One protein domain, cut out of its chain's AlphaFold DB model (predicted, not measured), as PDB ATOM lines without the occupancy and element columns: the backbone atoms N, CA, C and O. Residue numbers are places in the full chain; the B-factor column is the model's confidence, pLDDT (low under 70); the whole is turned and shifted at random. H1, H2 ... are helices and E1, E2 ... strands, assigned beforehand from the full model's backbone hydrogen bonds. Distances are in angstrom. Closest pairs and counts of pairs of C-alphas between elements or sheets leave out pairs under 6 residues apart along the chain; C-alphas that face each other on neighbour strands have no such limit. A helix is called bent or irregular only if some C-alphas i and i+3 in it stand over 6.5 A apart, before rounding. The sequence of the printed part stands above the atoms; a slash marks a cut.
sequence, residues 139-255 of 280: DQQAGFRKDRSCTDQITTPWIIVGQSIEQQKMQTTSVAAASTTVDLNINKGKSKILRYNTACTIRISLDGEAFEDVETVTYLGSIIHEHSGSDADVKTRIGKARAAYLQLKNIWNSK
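What this domain is: This is residues 139 to 255 of the 280 residues of the protein "Reverse transcriptase domain-containing protein" of Schistosoma rodhaini (UniProt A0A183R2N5). A loose body of loops and two small two-stranded sheets has the helix H2 at one end, while the long helix H3 runs out at the other end as an arm, of which residues 238 to 255 stick out free. In the body the hairpin E3 and E4 lies near the middle, next to the short pair E1 and E2, and the small helix H1 lies off to one side. The printed part has 117 residues, with three named helices and four named strands in the order H1 H2 E1 E2 E3 E4 H3; the class is mixed, helices and strands. E1 and E2 are parallel, E3 and E4 antiparallel. The whole is loose, with a radius of gyration of the C-alphas of 19.0 A, and only just elongated, spanning 68 by 34 by 19 A.

How they stand to each other: Begin at the hairpin of E3, residues 216 to 219, and E4, residues 222 to 225, antiparallel at 153 degrees; look for N 217 and O 224, 2.9 A apart and within hydrogen-bond range. E2, residues 212 to 214, runs on into E3 across a break of 1 residue, at 93 degrees. E1, residues 192 to 194, is parallel to E2 at 38 degrees, with N 193 and O 212 within hydrogen-bond range at 2.8 A. The closest C-alphas of E1 and E3 are those of Leu 194 and Thr 216, 6.5 A apart. For E4 and H3, residues 231 to 253, they are those of Ile 223 and Asp 233, at 5.8 A. H2, residues 165 to 181, touches no helix and is apart from E2, E3 and E4. H1, residues 150 to 155, is apart from H2, H3 and the four strands. In H2 every O i to N i+4 pair is within hydrogen-bond range; in H3 16 of 19 are, and in H1 0 of 2, beside 2 of 3 O i to N i+3 pairs.

Where its parts are: Find C-alpha 216 at (152.901, 105.970, 146.436), where E3 begins; it is 9.7 A long and E4 9.8 A. E1 measures 6.6 A and E2 6.3 A. From C-alpha 231 at (149.180, 112.444, 156.368), H3 runs 33.1 A to C-alpha 253 at (118.026, 122.757, 160.615). H2 is 24.6 A long. H1, 10.0 A long, is neither bent nor irregular, but only just: C-alphas 152 and 155 are 6.3 A apart.

The domain as a whole: The two C-alphas farthest apart are those of Gly 208 and Lys 255, at 68.6 A. The printed part has no cut. The link from E1 to E2 is long, and in it residues 205 to 206 pair with residues 209 to 210, antiparallel. The mean pLDDT of the printed part is 77.5, and it is under 70 at residues 152 to 165, 196 to 201 and 252 to 255.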
ATOM      1  N   ASP A 139     138.423 101.279 146.044       82.44
ATOM      2  CA  ASP A 139     138.137  99.840 145.980       82.44
ATOM      3  C   ASP A 139     138.905  99.014 147.012       82.44
ATOM      4  O   ASP A 139     138.406  98.003 147.500       82.44
ATOM      5  N   GLN A 140     140.098  99.469 147.398       79.94
ATOM      6  CA  GLN A 140     140.938  98.819 148.401       79.94
ATOM      7  C   GLN A 140     140.387  98.973 149.827       79.94
ATOM      8  O   GLN A 140     140.879  98.318 150.748       79.94
ATOM      9  N   GLN A 141     139.391  99.836 150.055       81.38
ATOM     10  CA  GLN A 141     138.735  99.967 151.349       81.38
ATOM     11  C   GLN A 141     137.606  98.939 151.462       81.38
ATOM     12  O   GLN A 141     136.559  99.116 150.856       81.38
ATOM     13  N   ALA A 142     137.777  97.903 152.284       82.44
ATOM     14  CA  ALA A 142     136.721  96.916 152.533       82.44
ATOM     15  C   ALA A 142     135.838  97.268 153.742       82.44
ATOM     16  O   ALA A 142     134.666  96.899 153.809       82.44
ATOM     17  N   GLY A 143     136.395  97.991 154.719       84.69
ATOM     18  CA  GLY A 143     135.711  98.304 155.970       84.69
ATOM     19  C   GLY A 143     134.416  99.091 155.756       84.69
ATOM     20  O   GLY A 143     134.424 100.143 155.119       84.69
ATOM     21  N   PHE A 144     133.327  98.596 156.352       82.12
ATOM     22  CA  PHE A 144     131.999  99.222 156.356       82.12
ATOM     23  C   PHE A 144     131.344  99.405 154.975       82.12
ATOM     24  O   PHE A 144     130.385 100.172 154.867       82.12
ATOM     25  N   ARG A 145     131.800  98.681 153.946       85.25
ATOM     26  CA  ARG A 145     131.156  98.647 152.626       85.25
ATOM     27  C   ARG A 145     130.261  97.423 152.481       85.25
ATOM     28  O   ARG A 145     130.463  96.398 153.133       85.25
ATOM     29  N   LYS A 146     129.230  97.555 151.649       84.44
ATOM     30  CA  LYS A 146     128.358  96.435 151.299       84.44
ATOM     31  C   LYS A 146     129.151  95.460 150.424       84.44
ATOM     32  O   LYS A 146     129.943  95.901 149.600       84.44
ATOM     33  N   ASP A 147     128.947  94.162 150.628       86.12
ATOM     34  CA  ASP A 147     129.516  93.100 149.785       86.12
ATOM     35  C   ASP A 147     131.064  93.104 149.713       86.12
ATOM     36  O   ASP A 147     131.653  92.607 148.760       86.12
ATOM     37  N   ARG A 148     131.728  93.652 150.744       83.38
ATOM     38  CA  ARG A 148     133.190  93.650 150.922       83.38
ATOM     39  C   ARG A 148     133.556  93.093 152.299       83.38
ATOM     40  O   ARG A 148     132.894  93.385 153.297       83.38
ATOM     41  N   SER A 149     134.634  92.321 152.368       82.25
ATOM     42  CA  SER A 149     135.136  91.662 153.576       82.25
ATOM     43  C   SER A 149     136.629  91.928 153.782       82.25
ATOM     44  O   SER A 149     137.372  92.233 152.852       82.25
ATOM     45  N   CYS A 150     137.099  91.757 155.022       73.75
ATOM     46  CA  CYS A 150     138.529  91.770 155.343       73.75
ATOM     47  C   CYS A 150     139.305  90.701 154.547       73.75
ATOM     48  O   CYS A 150     140.466  90.897 154.203       73.75
ATOM     49  N   THR A 151     138.643  89.594 154.192       70.12
ATOM     50  CA  THR A 151     139.224  88.524 153.365       70.12
ATOM     51  C   THR A 151     139.655  89.009 151.987       70.12
ATOM     52  O   THR A 151     140.660  88.536 151.467       70.12
ATOM     53  N   ASP A 152     138.959  89.997 151.423       65.81
ATOM     54  CA  ASP A 152     139.255  90.512 150.083       65.81
ATOM     55  C   ASP A 152     140.600  91.258 150.060       65.81
ATOM     56  O   ASP A 152     141.286  91.298 149.040       65.81
ATOM     57  N   GLN A 153     141.026  91.791 151.213       64.94
ATOM     58  CA  GLN A 153     142.292  92.508 151.382       64.94
ATOM     59  C   GLN A 153     143.496  91.581 151.598       64.94
ATOM     60  O   GLN A 153     144.627  92.031 151.457       64.94
ATOM     61  N   ILE A 154     143.287  90.282 151.856       61.56
ATOM     62  CA  ILE A 154     144.380  89.297 151.986       61.56
ATOM     63  C   ILE A 154     145.179  89.186 150.671       61.56
ATOM     64  O   ILE A 154     146.347  88.808 150.668       61.56
ATOM     65  N   THR A 155     144.579  89.588 149.546       52.56
ATOM     66  CA  THR A 155     145.176  89.519 148.205       52.56
ATOM     67  C   THR A 155     146.019  90.744 147.809       52.56
ATOM     68  O   THR A 155     146.586  90.757 146.717       52.56
ATOM     69  N   THR A 156     146.109  91.785 148.655       53.81
ATOM     70  CA  THR A 156     146.642  93.112 148.278       53.81
ATOM     71  C   THR A 156     147.413  93.771 149.442       53.81
ATOM     72  O   THR A 156     146.791  94.067 150.457       53.81
ATOM     73  N   PRO A 157     148.646  94.286 149.290       55.47
ATOM     74  CA  PRO A 157     149.936  93.760 148.831       55.47
ATOM     75  C   PRO A 157     150.927  93.494 150.003       55.47
ATOM     76  O   PRO A 157     150.671  93.812 151.162       55.47
ATOM     77  N   TRP A 158     152.107  92.969 149.654       57.34
ATOM     78  CA  TRP A 158     153.316  92.853 150.483       57.34
ATOM     79  C   TRP A 158     153.892  94.233 150.873       57.34
ATOM     80  O   TRP A 158     154.344  94.962 149.995       57.34
ATOM     81  N   ILE A 159     153.926  94.595 152.164       57.03
ATOM     82  CA  ILE A 159     154.650  95.791 152.647       57.03
ATOM     83  C   ILE A 159     155.815  95.353 153.527       57.03
ATOM     84  O   ILE A 159     155.626  94.872 154.642       57.03
ATOM     85  N   ILE A 160     157.029  95.566 153.028       57.97
ATOM     86  CA  ILE A 160     158.265  95.327 153.770       57.97
ATOM     87  C   ILE A 160     158.695  96.641 154.414       57.97
ATOM     88  O   ILE A 160     159.129  97.570 153.734       57.97
ATOM     89  N   VAL A 161     158.573  96.722 155.738       59.50
ATOM     90  CA  VAL A 161     159.036  97.873 156.520       59.50
ATOM     91  C   VAL A 161     160.379  97.523 157.152       59.50
ATOM     92  O   VAL A 161     160.446  96.764 158.119       59.50
ATOM     93  N   GLY A 162     161.451  98.107 156.621       59.28
ATOM     94  CA  GLY A 162     162.801  97.964 157.159       59.28
ATOM     95  C   GLY A 162     163.500  99.313 157.251       59.28
ATOM     96  O   GLY A 162     163.301 100.182 156.403       59.28
ATOM     97  N   GLN A 163     164.305  99.494 158.300       59.72
ATOM     98  CA  GLN A 163     165.110 100.705 158.485       59.72
ATOM     99  C   GLN A 163     166.446 100.613 157.733       59.72
ATOM    100  O   GLN A 163     167.042 101.641 157.416       59.72
ATOM    101  N   SER A 164     166.907  99.395 157.425       68.19
ATOM    102  CA  SER A 164     168.112  99.133 156.636       68.19
ATOM    103  C   SER A 164     167.860  98.155 155.486       68.19
ATOM    104  O   SER A 164     166.937  97.341 155.520       68.19
ATOM    105  N   ILE A 165     168.730  98.209 154.476       67.38
ATOM    106  CA  ILE A 165     168.699  97.325 153.300       67.38
ATOM    107  C   ILE A 165     168.769  95.853 153.701       67.38
ATOM    108  O   ILE A 165     168.024  95.031 153.178       67.38
ATOM    109  N   GLU A 166     169.652  95.516 154.640       75.06
ATOM    110  CA  GLU A 166     169.835  94.131 155.077       75.06
ATOM    111  C   GLU A 166     168.593  93.609 155.804       75.06
ATOM    112  O   GLU A 166     168.192  92.467 155.589       75.06
ATOM    113  N   GLN A 167     167.899  94.464 156.564       73.75
ATOM    114  CA  GLN A 167     166.598  94.111 157.135       73.75
ATOM    115  C   GLN A 167     165.544  93.886 156.049       73.75
ATOM    116  O   GLN A 167     164.809  92.907 156.121       73.75
ATOM    117  N   GLN A 168     165.483  94.749 155.031       73.25
ATOM    118  CA  GLN A 168     164.514  94.603 153.942       73.25
ATOM    119  C   GLN A 168     164.768  93.336 153.116       73.25
ATOM    120  O   GLN A 168     163.828  92.595 152.833       73.25
ATOM    121  N   LYS A 169     166.029  93.029 152.783       76.88
ATOM    122  CA  LYS A 169     166.407  91.778 152.105       76.88
ATOM    123  C   LYS A 169     166.056  90.558 152.953       76.88
ATOM    124  O   LYS A 169     165.398  89.648 152.462       76.88
ATOM    125  N   MET A 170     166.433  90.561 154.234       80.12
ATOM    126  CA  MET A 170     166.152  89.453 155.149       80.12
ATOM    127  C   MET A 170     164.645  89.219 155.313       80.12
ATOM    128  O   MET A 170     164.199  88.075 155.281       80.12
ATOM    129  N   GLN A 171     163.852  90.286 155.440       78.75
ATOM    130  CA  GLN A 171     162.393  90.200 155.481       78.75
ATOM    131  C   GLN A 171     161.828  89.661 154.160       78.75
ATOM    132  O   GLN A 171     160.991  88.768 154.194       78.75
ATOM    133  N   THR A 172     162.323  90.123 153.006       79.06
ATOM    134  CA  THR A 172     161.894  89.619 151.686       79.06
ATOM    135  C   THR A 172     162.115  88.108 151.579       79.06
ATOM    136  O   THR A 172     161.185  87.368 151.267       79.06
ATOM    137  N   THR A 173     163.319  87.632 151.907       83.44
ATOM    138  CA  THR A 173     163.670  86.206 151.844       83.44
ATOM    139  C   THR A 173     162.888  85.373 152.854       83.44
ATOM    140  O   THR A 173     162.356  84.320 152.507       83.44
ATOM    141  N   SER A 174     162.795  85.847 154.102       84.81
ATOM    142  CA  SER A 174     162.077  85.161 155.181       84.81
ATOM    143  C   SER A 174     160.640  84.869 154.783       84.81
ATOM    144  O   SER A 174     160.135  83.766 154.998       84.81
ATOM    145  N   VAL A 175     159.984  85.835 154.145       80.94
ATOM    146  CA  VAL A 175     158.574  85.655 153.856       80.94
ATOM    147  C   VAL A 175     158.287  85.088 152.475       80.94
ATOM    148  O   VAL A 175     157.259  84.436 152.309       80.94
ATOM    149  N   ALA A 176     159.218  85.184 151.526       82.69
ATOM    150  CA  ALA A 176     159.211  84.276 150.382       82.69
ATOM    151  C   ALA A 176     159.213  82.814 150.861       82.69
ATOM    152  O   ALA A 176     158.348  82.041 150.457       82.69
ATOM    153  N   ALA A 177     160.087  82.464 151.814       85.44
ATOM    154  CA  ALA A 177     160.128  81.121 152.388       85.44
ATOM    155  C   ALA A 177     158.821  80.747 153.108       85.44
ATOM    156  O   ALA A 177     158.265  79.682 152.847       85.44
ATOM    157  N   ALA A 178     158.288  81.626 153.966       84.38
ATOM    158  CA  ALA A 178     157.022  81.366 154.655       84.38
ATOM    159  C   ALA A 178     155.837  81.226 153.682       84.38
ATOM    160  O   ALA A 178     154.977  80.378 153.900       84.38
ATOM    161  N   SER A 179     155.804  81.994 152.589       82.50
ATOM    162  CA  SER A 179     154.763  81.875 151.559       82.50
ATOM    163  C   SER A 179     154.809  80.502 150.884       82.50
ATOM    164  O   SER A 179     153.774  79.851 150.768       82.50
ATOM    165  N   THR A 180     156.005  80.001 150.558       84.50
ATOM    166  CA  THR A 180     156.186  78.646 150.017       84.50
ATOM    167  C   THR A 180     155.690  77.564 150.975       84.50
ATOM    168  O   THR A 180     155.108  76.586 150.523       84.50
ATOM    169  N   THR A 181     155.849  77.727 152.298       88.31
ATOM    170  CA  THR A 181     155.344  76.725 153.266       88.31
ATOM    171  C   THR A 181     153.823  76.585 153.288       88.31
ATOM    172  O   THR A 181     153.312  75.582 153.777       88.31
ATOM    173  N   VAL A 182     153.103  77.588 152.779       86.06
ATOM    174  CA  VAL A 182     151.639  77.599 152.683       86.06
ATOM    175  C   VAL A 182     151.162  77.551 151.225       86.06
ATOM    176  O   VAL A 182     150.031  77.941 150.946       86.06
ATOM    177  N   ASP A 183     152.026  77.106 150.303       85.38
ATOM    178  CA  ASP A 183     151.770  77.004 148.859       85.38
ATOM    179  C   ASP A 183     151.291  78.319 148.207       85.38
ATOM    180  O   ASP A 183     150.551  78.331 147.220       85.38
ATOM    181  N   LEU A 184     151.732  79.462 148.745       82.31
ATOM    182  CA  LEU A 184     151.473  80.784 148.180       82.31
ATOM    183  C   LEU A 184     152.678  81.267 147.374       82.31
ATOM    184  O   LEU A 184     153.812  81.266 147.851       82.31
ATOM    185  N   ASN A 185     152.418  81.761 146.162       79.00
ATOM    186  CA  ASN A 185     153.443  82.369 145.320       79.00
ATOM    187  C   ASN A 185     153.386  83.901 145.389       79.00
ATOM    188  O   ASN A 185     152.313  84.504 145.279       79.00
ATOM    189  N   ILE A 186     154.550  84.543 145.503       77.81
ATOM    190  CA  ILE A 186     154.653  86.002 145.442       77.81
ATOM    191  C   ILE A 186     154.445  86.448 143.994       77.81
ATOM    192  O   ILE A 186     155.218  86.119 143.095       77.81
ATOM    193  N   ASN A 187     153.401  87.244 143.760       79.00
ATOM    194  CA  ASN A 187     153.165  87.845 142.453       79.00
ATOM    195  C   ASN A 187     154.094  89.048 142.241       79.00
ATOM    196  O   ASN A 187     153.827  90.144 142.739       79.00
ATOM    197  N   LYS A 188     155.167  88.839 141.480       76.94
ATOM    198  CA  LYS A 188     156.234  89.827 141.274       76.94
ATOM    199  C   LYS A 188     155.732  91.089 140.570       76.94
ATOM    200  O   LYS A 188     155.932  92.181 141.087       76.94
ATOM    201  N   GLY A 189     154.945  90.940 139.504       74.31
ATOM    202  CA  GLY A 189     154.370  92.068 138.755       74.31
ATOM    203  C   GLY A 189     153.350  92.917 139.530       74.31
ATOM    204  O   GLY A 189     153.127  94.073 139.185       74.31
ATOM    205  N   LYS A 190     152.725  92.376 140.586       74.19
ATOM    206  CA  LYS A 190     151.831  93.131 141.488       74.19
ATOM    207  C   LYS A 190     152.541  93.686 142.725       74.19
ATOM    208  O   LYS A 190     151.944  94.472 143.460       74.19
ATOM    209  N   SER A 191     153.773  93.255 142.980       76.62
ATOM    210  CA  SER A 191     154.538  93.644 144.159       76.62
ATOM    211  C   SER A 191     155.337  94.908 143.863       76.62
ATOM    212  O   SER A 191     156.067  94.984 142.879       76.62
ATOM    213  N   LYS A 192     155.178  95.912 144.724       77.88
ATOM    214  CA  LYS A 192     155.785  97.238 144.585       77.88
ATOM    215  C   LYS A 192     156.494  97.609 145.880       77.88
ATOM    216  O   LYS A 192     156.074  97.187 146.958       77.88
ATOM    217  N   ILE A 193     157.535  98.419 145.775       77.75
ATOM    218  CA  ILE A 193     158.330  98.887 146.904       77.75
ATOM    219  C   ILE A 193     158.052 100.363 147.114       77.75
ATOM    220  O   ILE A 193     158.399 101.193 146.284       77.75
ATOM    221  N   LEU A 194     157.464 100.687 148.263       78.88
ATOM    222  CA  LEU A 194     157.471 102.048 148.779       78.88
ATOM    223  C   LEU A 194     158.678 102.202 149.702       78.88
ATOM    224  O   LEU A 194     158.757 101.547 150.745       78.88
ATOM    225  N   ARG A 195     159.592 103.104 149.362       77.25
ATOM    226  CA  ARG A 195     160.630 103.541 150.295       77.25
ATOM    227  C   ARG A 195     160.047 104.631 151.180       77.25
ATOM    228  O   ARG A 195     159.337 105.502 150.709       77.25
ATOM    229  N   TYR A 196     160.277 104.556 152.486       69.50
ATOM    230  CA  TYR A 196     159.778 105.557 153.427       69.50
ATOM    231  C   TYR A 196     160.934 106.076 154.268       69.50
ATOM    232  O   TYR A 196     161.635 105.297 154.913       69.50
ATOM    233  N   ASN A 197     161.142 107.395 154.262       65.06
ATOM    234  CA  ASN A 197     162.192 108.068 155.038       65.06
ATOM    235  C   ASN A 197     163.631 107.553 154.814       65.06
ATOM    236  O   ASN A 197     164.484 107.723 155.686       65.06
ATOM    237  N   THR A 198     163.937 106.976 153.650       67.12
ATOM    238  CA  THR A 198     165.281 106.482 153.314       67.12
ATOM    239  C   THR A 198     165.780 107.098 152.009       67.12
ATOM    240  O   THR A 198     164.994 107.344 151.106       67.12
ATOM    241  N   ALA A 199     167.084 107.374 151.915       65.19
ATOM    242  CA  ALA A 199     167.744 107.819 150.678       65.19
ATOM    243  C   ALA A 199     168.317 106.635 149.873       65.19
ATOM    244  O   ALA A 199     169.107 106.817 148.950       65.19
ATOM    245  N   CYS A 200     167.994 105.407 150.283       65.38
ATOM    246  CA  CYS A 200     168.527 104.203 149.672       65.38
ATOM    247  C   CYS A 200     167.982 104.009 148.250       65.38
ATOM    248  O   CYS A 200     166.778 104.087 148.038       65.38
ATOM    249  N   THR A 201     168.870 103.695 147.305       65.38
ATOM    250  CA  THR A 201     168.563 103.451 145.882       65.38
ATOM    251  C   THR A 201     168.782 101.996 145.448       65.38
ATOM    252  O   THR A 201     168.731 101.681 144.259       65.38
ATOM    253  N   ILE A 202     169.060 101.087 146.392       73.19
ATOM    254  CA  ILE A 202     169.385  99.690 146.077       73.19
ATOM    255  C   ILE A 202     168.119  98.925 145.688       73.19
ATOM    256  O   ILE A 202     167.162  98.841 146.460       73.19
ATOM    257  N   ARG A 203     168.158  98.304 144.505       73.44
ATOM    258  CA  ARG A 203     167.080  97.459 143.980       73.44
ATOM    259  C   ARG A 203     166.931  96.190 144.818       73.44
ATOM    260  O   ARG A 203     167.905  95.468 145.029       73.44
ATOM    261  N   ILE A 204     165.711  95.914 145.268       79.50
ATOM    262  CA  ILE A 204     165.354  94.650 145.918       79.50
ATOM    263  C   ILE A 204     164.823  93.715 144.829       79.50
ATOM    264  O   ILE A 204     163.999  94.120 144.006       79.50
ATOM    265  N   SER A 205     165.305  92.475 144.819       81.88
ATOM    266  CA  SER A 205     164.915  91.451 143.853       81.88
ATOM    267  C   SER A 205     164.608  90.119 144.527       81.88
ATOM    268  O   SER A 205     165.121  89.823 145.607       81.88
ATOM    269  N   LEU A 206     163.768  89.316 143.875       82.44
ATOM    270  CA  LEU A 206     163.448  87.946 144.267       82.44
ATOM    271  C   LEU A 206     163.612  87.025 143.049       82.44
ATOM    272  O   LEU A 206     163.019  87.255 141.993       82.44
ATOM    273  N   ASP A 207     164.450  85.997 143.189       81.69
ATOM    274  CA  ASP A 207     164.891  85.097 142.108       81.69
ATOM    275  C   ASP A 207     165.448  85.835 140.873       81.69
ATOM    276  O   ASP A 207     165.209  85.447 139.733       81.69
ATOM    277  N   GLY A 208     166.164  86.941 141.093       80.62
ATOM    278  CA  GLY A 208     166.786  87.729 140.022       80.62
ATOM    279  C   GLY A 208     165.883  88.774 139.354       80.62
ATOM    280  O   GLY A 208     166.393  89.593 138.594       80.62
ATOM    281  N   GLU A 209     164.587  88.825 139.672       83.62
ATOM    282  CA  GLU A 209     163.661  89.854 139.177       83.62
ATOM    283  C   GLU A 209     163.514  90.983 140.205       83.62
ATOM    284  O   GLU A 209     163.206  90.731 141.372       83.62
ATOM    285  N   ALA A 210     163.776  92.226 139.795       83.69
ATOM    286  CA  ALA A 210     163.672  93.396 140.663       83.69
ATOM    287  C   ALA A 210     162.224  93.897 140.754       83.69
ATOM    288  O   ALA A 210     161.536  93.987 139.740       83.69
ATOM    289  N   PHE A 211     161.789  94.267 141.956       82.50
ATOM    290  CA  PHE A 211     160.483  94.894 142.153       82.50
ATOM    291  C   PHE A 211     160.493  96.368 141.719       82.50
ATOM    292  O   PHE A 211     161.532  97.032 141.747       82.50
ATOM    293  N   GLU A 212     159.320  96.887 141.351       83.00
ATOM    294  CA  GLU A 212     159.123  98.296 141.000       83.00
ATOM    295  C   GLU A 212     159.188  99.182 142.256       83.00
ATOM    296  O   GLU A 212     158.413  98.982 143.193       83.00
ATOM    297  N   ASP A 213     160.082 100.175 142.269       80.88
ATOM    298  CA  ASP A 213     160.074 101.256 143.262       80.88
ATOM    299  C   ASP A 213     158.976 102.270 142.895       80.88
ATOM    300  O   ASP A 213     158.927 102.757 141.764       80.88
ATOM    301  N   VAL A 214     158.100 102.604 143.844       81.62
ATOM    302  CA  VAL A 214     156.996 103.553 143.653       81.62
ATOM    303  C   VAL A 214     156.979 104.620 144.742       81.62
ATOM    304  O   VAL A 214     157.260 104.342 145.904       81.62
ATOM    305  N   GLU A 215     156.572 105.835 144.376       83.69
ATOM    306  CA  GLU A 215     156.448 106.975 145.303       83.69
ATOM    307  C   GLU A 215     155.188 106.895 146.181       83.69
ATOM    308  O   GLU A 215     155.114 107.497 147.256       83.69
ATOM    309  N   THR A 216     154.167 106.161 145.720       82.88
ATOM    310  CA  THR A 216     152.901 105.970 146.436       82.88
ATOM    311  C   THR A 216     152.417 104.529 146.366       82.88
ATOM    312  O   THR A 216     152.509 103.867 145.333       82.88
ATOM    313  N   VAL A 217     151.834 104.047 147.464       81.38
ATOM    314  CA  VAL A 217     151.085 102.783 147.506       81.38
ATOM    315  C   VAL A 217     149.741 102.990 148.185       81.38
ATOM    316  O   VAL A 217     149.606 103.805 149.095       81.38
ATOM    317  N   THR A 218     148.737 102.221 147.769       82.44
ATOM    318  CA  THR A 218     147.454 102.160 148.476       82.44
ATOM    319  C   THR A 218     147.409 100.899 149.328       82.44
ATOM    320  O   THR A 218     147.450  99.791 148.799       82.44
ATOM    321  N   TYR A 219     147.290 101.066 150.645       78.38
ATOM    322  CA  TYR A 219     147.223  99.971 151.609       78.38
ATOM    323  C   TYR A 219     146.004 100.106 152.512       78.38
ATOM    324  O   TYR A 219     145.799 101.149 153.131       78.38
ATOM    325  N   LEU A 220     145.182  99.052 152.575       76.81
ATOM    326  CA  LEU A 220     143.917  99.025 153.329       76.81
ATOM    327  C   LEU A 220     143.014 100.238 153.046       76.81
ATOM    328  O   LEU A 220     142.281 100.719 153.911       76.81
ATOM    329  N   GLY A 221     143.079 100.745 151.814       80.62
ATOM    330  CA  GLY A 221     142.335 101.920 151.391       80.62
ATOM    331  C   GLY A 221     142.921 103.253 151.848       80.62
ATOM    332  O   GLY A 221     142.233 104.247 151.671       80.62
ATOM    333  N   SER A 222     144.139 103.313 152.389       85.00
ATOM    334  CA  SER A 222     144.881 104.555 152.656       85.00
ATOM    335  C   SER A 222     146.028 104.723 151.662       85.00
ATOM    336  O   SER A 222     146.723 103.754 151.359       85.00
ATOM    337  N   ILE A 223     146.240 105.945 151.170       87.31
ATOM    338  CA  ILE A 223     147.382 106.261 150.299       87.31
ATOM    339  C   ILE A 223     148.579 106.597 151.188       87.31
ATOM    340  O   ILE A 223     148.489 107.468 152.051       87.31
ATOM    341  N   ILE A 224     149.684 105.884 150.990       85.56
ATOM    342  CA  ILE A 224     150.952 106.096 151.682       85.56
ATOM    343  C   ILE A 224     151.948 106.622 150.655       85.56
ATOM    344  O   ILE A 224     152.216 105.959 149.657       85.56
ATOM    345  N   HIS A 225     152.479 107.810 150.912       86.62
ATOM    346  CA  HIS A 225     153.497 108.471 150.112       86.62
ATOM    347  C   HIS A 225     154.878 108.350 150.777       86.62
ATOM    348  O   HIS A 225     154.991 108.380 152.006       86.62
ATOM    349  N   GLU A 226     155.935 108.249 149.973       79.56
ATOM    350  CA  GLU A 226     157.313 107.980 150.411       79.56
ATOM    351  C   GLU A 226     157.855 108.989 151.447       79.56
ATOM    352  O   GLU A 226     158.602 108.625 152.361       79.56
ATOM    353  N   HIS A 227     157.469 110.265 151.357       78.12
ATOM    354  CA  HIS A 227     157.974 111.302 152.272       78.12
ATOM    355  C   HIS A 227     156.993 111.696 153.377       78.12
ATOM    356  O   HIS A 227     157.399 111.970 154.504       78.12
ATOM    357  N   SER A 228     155.700 111.729 153.068       78.75
ATOM    358  CA  SER A 228     154.658 112.251 153.966       78.75
ATOM    359  C   SER A 228     153.836 111.149 154.628       78.75
ATOM    360  O   SER A 228     152.982 111.428 155.469       78.75
ATOM    361  N   GLY A 229     154.092 109.883 154.287       84.25
ATOM    362  CA  GLY A 229     153.305 108.762 154.774       84.25
ATOM    363  C   GLY A 229     151.851 108.921 154.341       84.25
ATOM    364  O   GLY A 229     151.570 109.229 153.186       84.25
ATOM    365  N   SER A 230     150.923 108.724 155.271       86.38
ATOM    366  CA  SER A 230     149.484 108.839 155.014       86.38
ATOM    367  C   SER A 230     148.881 110.193 155.394       86.38
ATOM    368  O   SER A 230     147.671 110.356 155.275       86.38
ATOM    369  N   ASP A 231     149.686 111.173 155.824       86.31
ATOM    370  CA  ASP A 231     149.180 112.444 156.368       86.31
ATOM    371  C   ASP A 231     148.259 113.184 155.385       86.31
ATOM    372  O   ASP A 231     147.125 113.536 155.718       86.31
ATOM    373  N   ALA A 232     148.699 113.322 154.132       85.50
ATOM    374  CA  ALA A 232     147.917 113.975 153.087       85.50
ATOM    375  C   ALA A 232     146.584 113.250 152.818       85.50
ATOM    376  O   ALA A 232     145.545 113.895 152.670       85.50
ATOM    377  N   ASP A 233     146.584 111.914 152.811       86.81
ATOM    378  CA  ASP A 233     145.365 111.123 152.614       86.81
ATOM    379  C   ASP A 233     144.412 111.250 153.806       86.81
ATOM    380  O   ASP A 233     143.212 111.463 153.628       86.81
ATOM    381  N   VAL A 234     144.940 111.190 155.033       87.88
ATOM    382  CA  VAL A 234     144.165 111.385 156.266       87.88
ATOM    383  C   VAL A 234     143.514 112.765 156.266       87.88
ATOM    384  O   VAL A 234     142.308 112.871 156.505       87.88
ATOM    385  N   LYS A 235     144.269 113.814 155.928       86.75
ATOM    386  CA  LYS A 235     143.759 115.184 155.838       86.75
ATOM    387  C   LYS A 235     142.627 115.304 154.819       86.75
ATOM    388  O   LYS A 235     141.581 115.874 155.135       86.75
ATOM    389  N   THR A 236     142.782 114.713 153.637       86.25
ATOM    390  CA  THR A 236     141.722 114.701 152.620       86.25
ATOM    391  C   THR A 236     140.479 113.955 153.097       86.25
ATOM    392  O   THR A 236     139.361 114.443 152.920       86.25
ATOM    393  N   ARG A 237     140.633 112.799 153.752       86.31
ATOM    394  CA  ARG A 237     139.498 112.027 154.288       86.31
ATOM    395  C   ARG A 237     138.758 112.776 155.394       86.31
ATOM    396  O   ARG A 237     137.528 112.740 155.423       86.31
ATOM    397  N   ILE A 238     139.478 113.499 156.252       86.25
ATOM    398  CA  ILE A 238     138.876 114.414 157.233       86.25
ATOM    399  C   ILE A 238     138.086 115.512 156.511       86.25
ATOM    400  O   ILE A 238     136.956 115.798 156.901       86.25
ATOM    401  N   GLY A 239     138.634 116.087 155.437       85.56
ATOM    402  CA  GLY A 239     137.933 117.054 154.587       85.56
ATOM    403  C   GLY A 239     136.615 116.510 154.024       85.56
ATOM    404  O   GLY A 239     135.576 117.143 154.200       85.56
ATOM    405  N   LYS A 240     136.630 115.301 153.441       83.06
ATOM    406  CA  LYS A 240     135.427 114.612 152.929       83.06
ATOM    407  C   LYS A 240     134.374 114.413 154.025       83.06
ATOM    408  O   LYS A 240     133.201 114.720 153.823       83.06
ATOM    409  N   ALA A 241     134.793 113.951 155.205       84.69
ATOM    410  CA  ALA A 241     133.891 113.753 156.338       84.69
ATOM    411  C   ALA A 241     133.270 115.074 156.825       84.69
ATOM    412  O   ALA A 241     132.072 115.123 157.105       84.69
ATOM    413  N   ARG A 242     134.063 116.151 156.888       85.38
ATOM    414  CA  ARG A 242     133.582 117.491 157.254       85.38
ATOM    415  C   ARG A 242     132.574 118.025 156.238       85.38
ATOM    416  O   ARG A 242     131.536 118.524 156.655       85.38
ATOM    417  N   ALA A 243     132.835 117.875 154.939       83.19
ATOM    418  CA  ALA A 243     131.909 118.292 153.886       83.19
ATOM    419  C   ALA A 243     130.555 117.569 154.008       83.19
ATOM    420  O   ALA A 243     129.518 118.224 154.107       83.19
ATOM    421  N   ALA A 244     130.565 116.236 154.127       83.69
ATOM    422  CA  ALA A 244     129.347 115.447 154.324       83.69
ATOM    423  C   ALA A 244     128.584 115.867 155.595       83.69
ATOM    424  O   ALA A 244     127.366 116.043 155.572       83.69
ATOM    425  N   TYR A 245     129.297 116.075 156.706       83.56
ATOM    426  CA  TYR A 245     128.695 116.517 157.964       83.56
ATOM    427  C   TYR A 245     128.042 117.904 157.852       83.56
ATOM    428  O   TYR A 245     126.940 118.117 158.359       83.56
ATOM    429  N   LEU A 246     128.691 118.845 157.160       83.56
ATOM    430  CA  LEU A 246     128.156 120.189 156.947       83.56
ATOM    431  C   LEU A 246     126.889 120.178 156.086       83.56
ATOM    432  O   LEU A 246     125.938 120.877 156.421       83.56
ATOM    433  N   GLN A 247     126.831 119.358 155.034       82.00
ATOM    434  CA  GLN A 247     125.612 119.204 154.230       82.00
ATOM    435  C   GLN A 247     124.459 118.634 155.046       82.00
ATOM    436  O   GLN A 247     123.325 119.111 154.979       82.00
ATOM    437  N   LEU A 248     124.767 117.627 155.861       81.81
ATOM    438  CA  LEU A 248     123.804 117.011 156.747       81.81
ATOM    439  C   LEU A 248     123.199 118.025 157.717       81.81
ATOM    440  O   LEU A 248     122.003 117.931 157.955       81.81
ATOM    441  N   LYS A 249     123.934 119.051 158.174       76.62
ATOM    442  CA  LYS A 249     123.415 120.128 159.046       76.62
ATOM    443  C   LYS A 249     122.075 120.710 158.565       76.62
ATOM    444  O   LYS A 249     121.241 121.067 159.393       76.62
ATOM    445  N   ASN A 250     121.819 120.737 157.256       76.06
ATOM    446  CA  ASN A 250     120.548 121.189 156.685       76.06
ATOM    447  C   ASN A 250     119.342 120.344 157.133       76.06
ATOM    448  O   ASN A 250     118.293 120.906 157.446       76.06
ATOM    449  N   ILE A 251     119.500 119.024 157.274       74.56
ATOM    450  CA  ILE A 251     118.455 118.132 157.804       74.56
ATOM    451  C   ILE A 251     118.155 118.495 159.267       74.56
ATOM    452  O   ILE A 251     116.996 118.576 159.657       74.56
ATOM    453  N   TRP A 252     119.183 118.792 160.068       67.81
ATOM    454  CA  TRP A 252     119.041 119.159 161.482       67.81
ATOM    455  C   TRP A 252     118.408 120.545 161.625       67.81
ATOM    456  O   TRP A 252     117.701 120.805 162.593       67.81
ATOM    457  N   ASN A 253     118.622 121.428 160.649       63.25
ATOM    458  CA  ASN A 253     118.026 122.757 160.615       63.25
ATOM    459  C   ASN A 253     116.580 122.757 160.089       63.25
ATOM    460  O   ASN A 253     115.848 123.701 160.396       63.25
ATOM    461  N   SER A 254     116.129 121.710 159.381       63.88
ATOM    462  CA  SER A 254     114.771 121.613 158.818       63.88
ATOM    463  C   SER A 254     113.685 121.825 159.876       63.88
ATOM    464  O   SER A 254     113.755 121.280 160.976       63.88
ATOM    465  N   LYS A 255     112.672 122.643 159.564       55.88
ATOM    466  CA  LYS A 255     111.569 122.986 160.483       55.88
ATOM    467  C   LYS A 255     110.564 121.846 160.690       55.88
ATOM    468  O   LYS A 255     109.829 121.900 161.665       55.88
TER     469      LYS A 255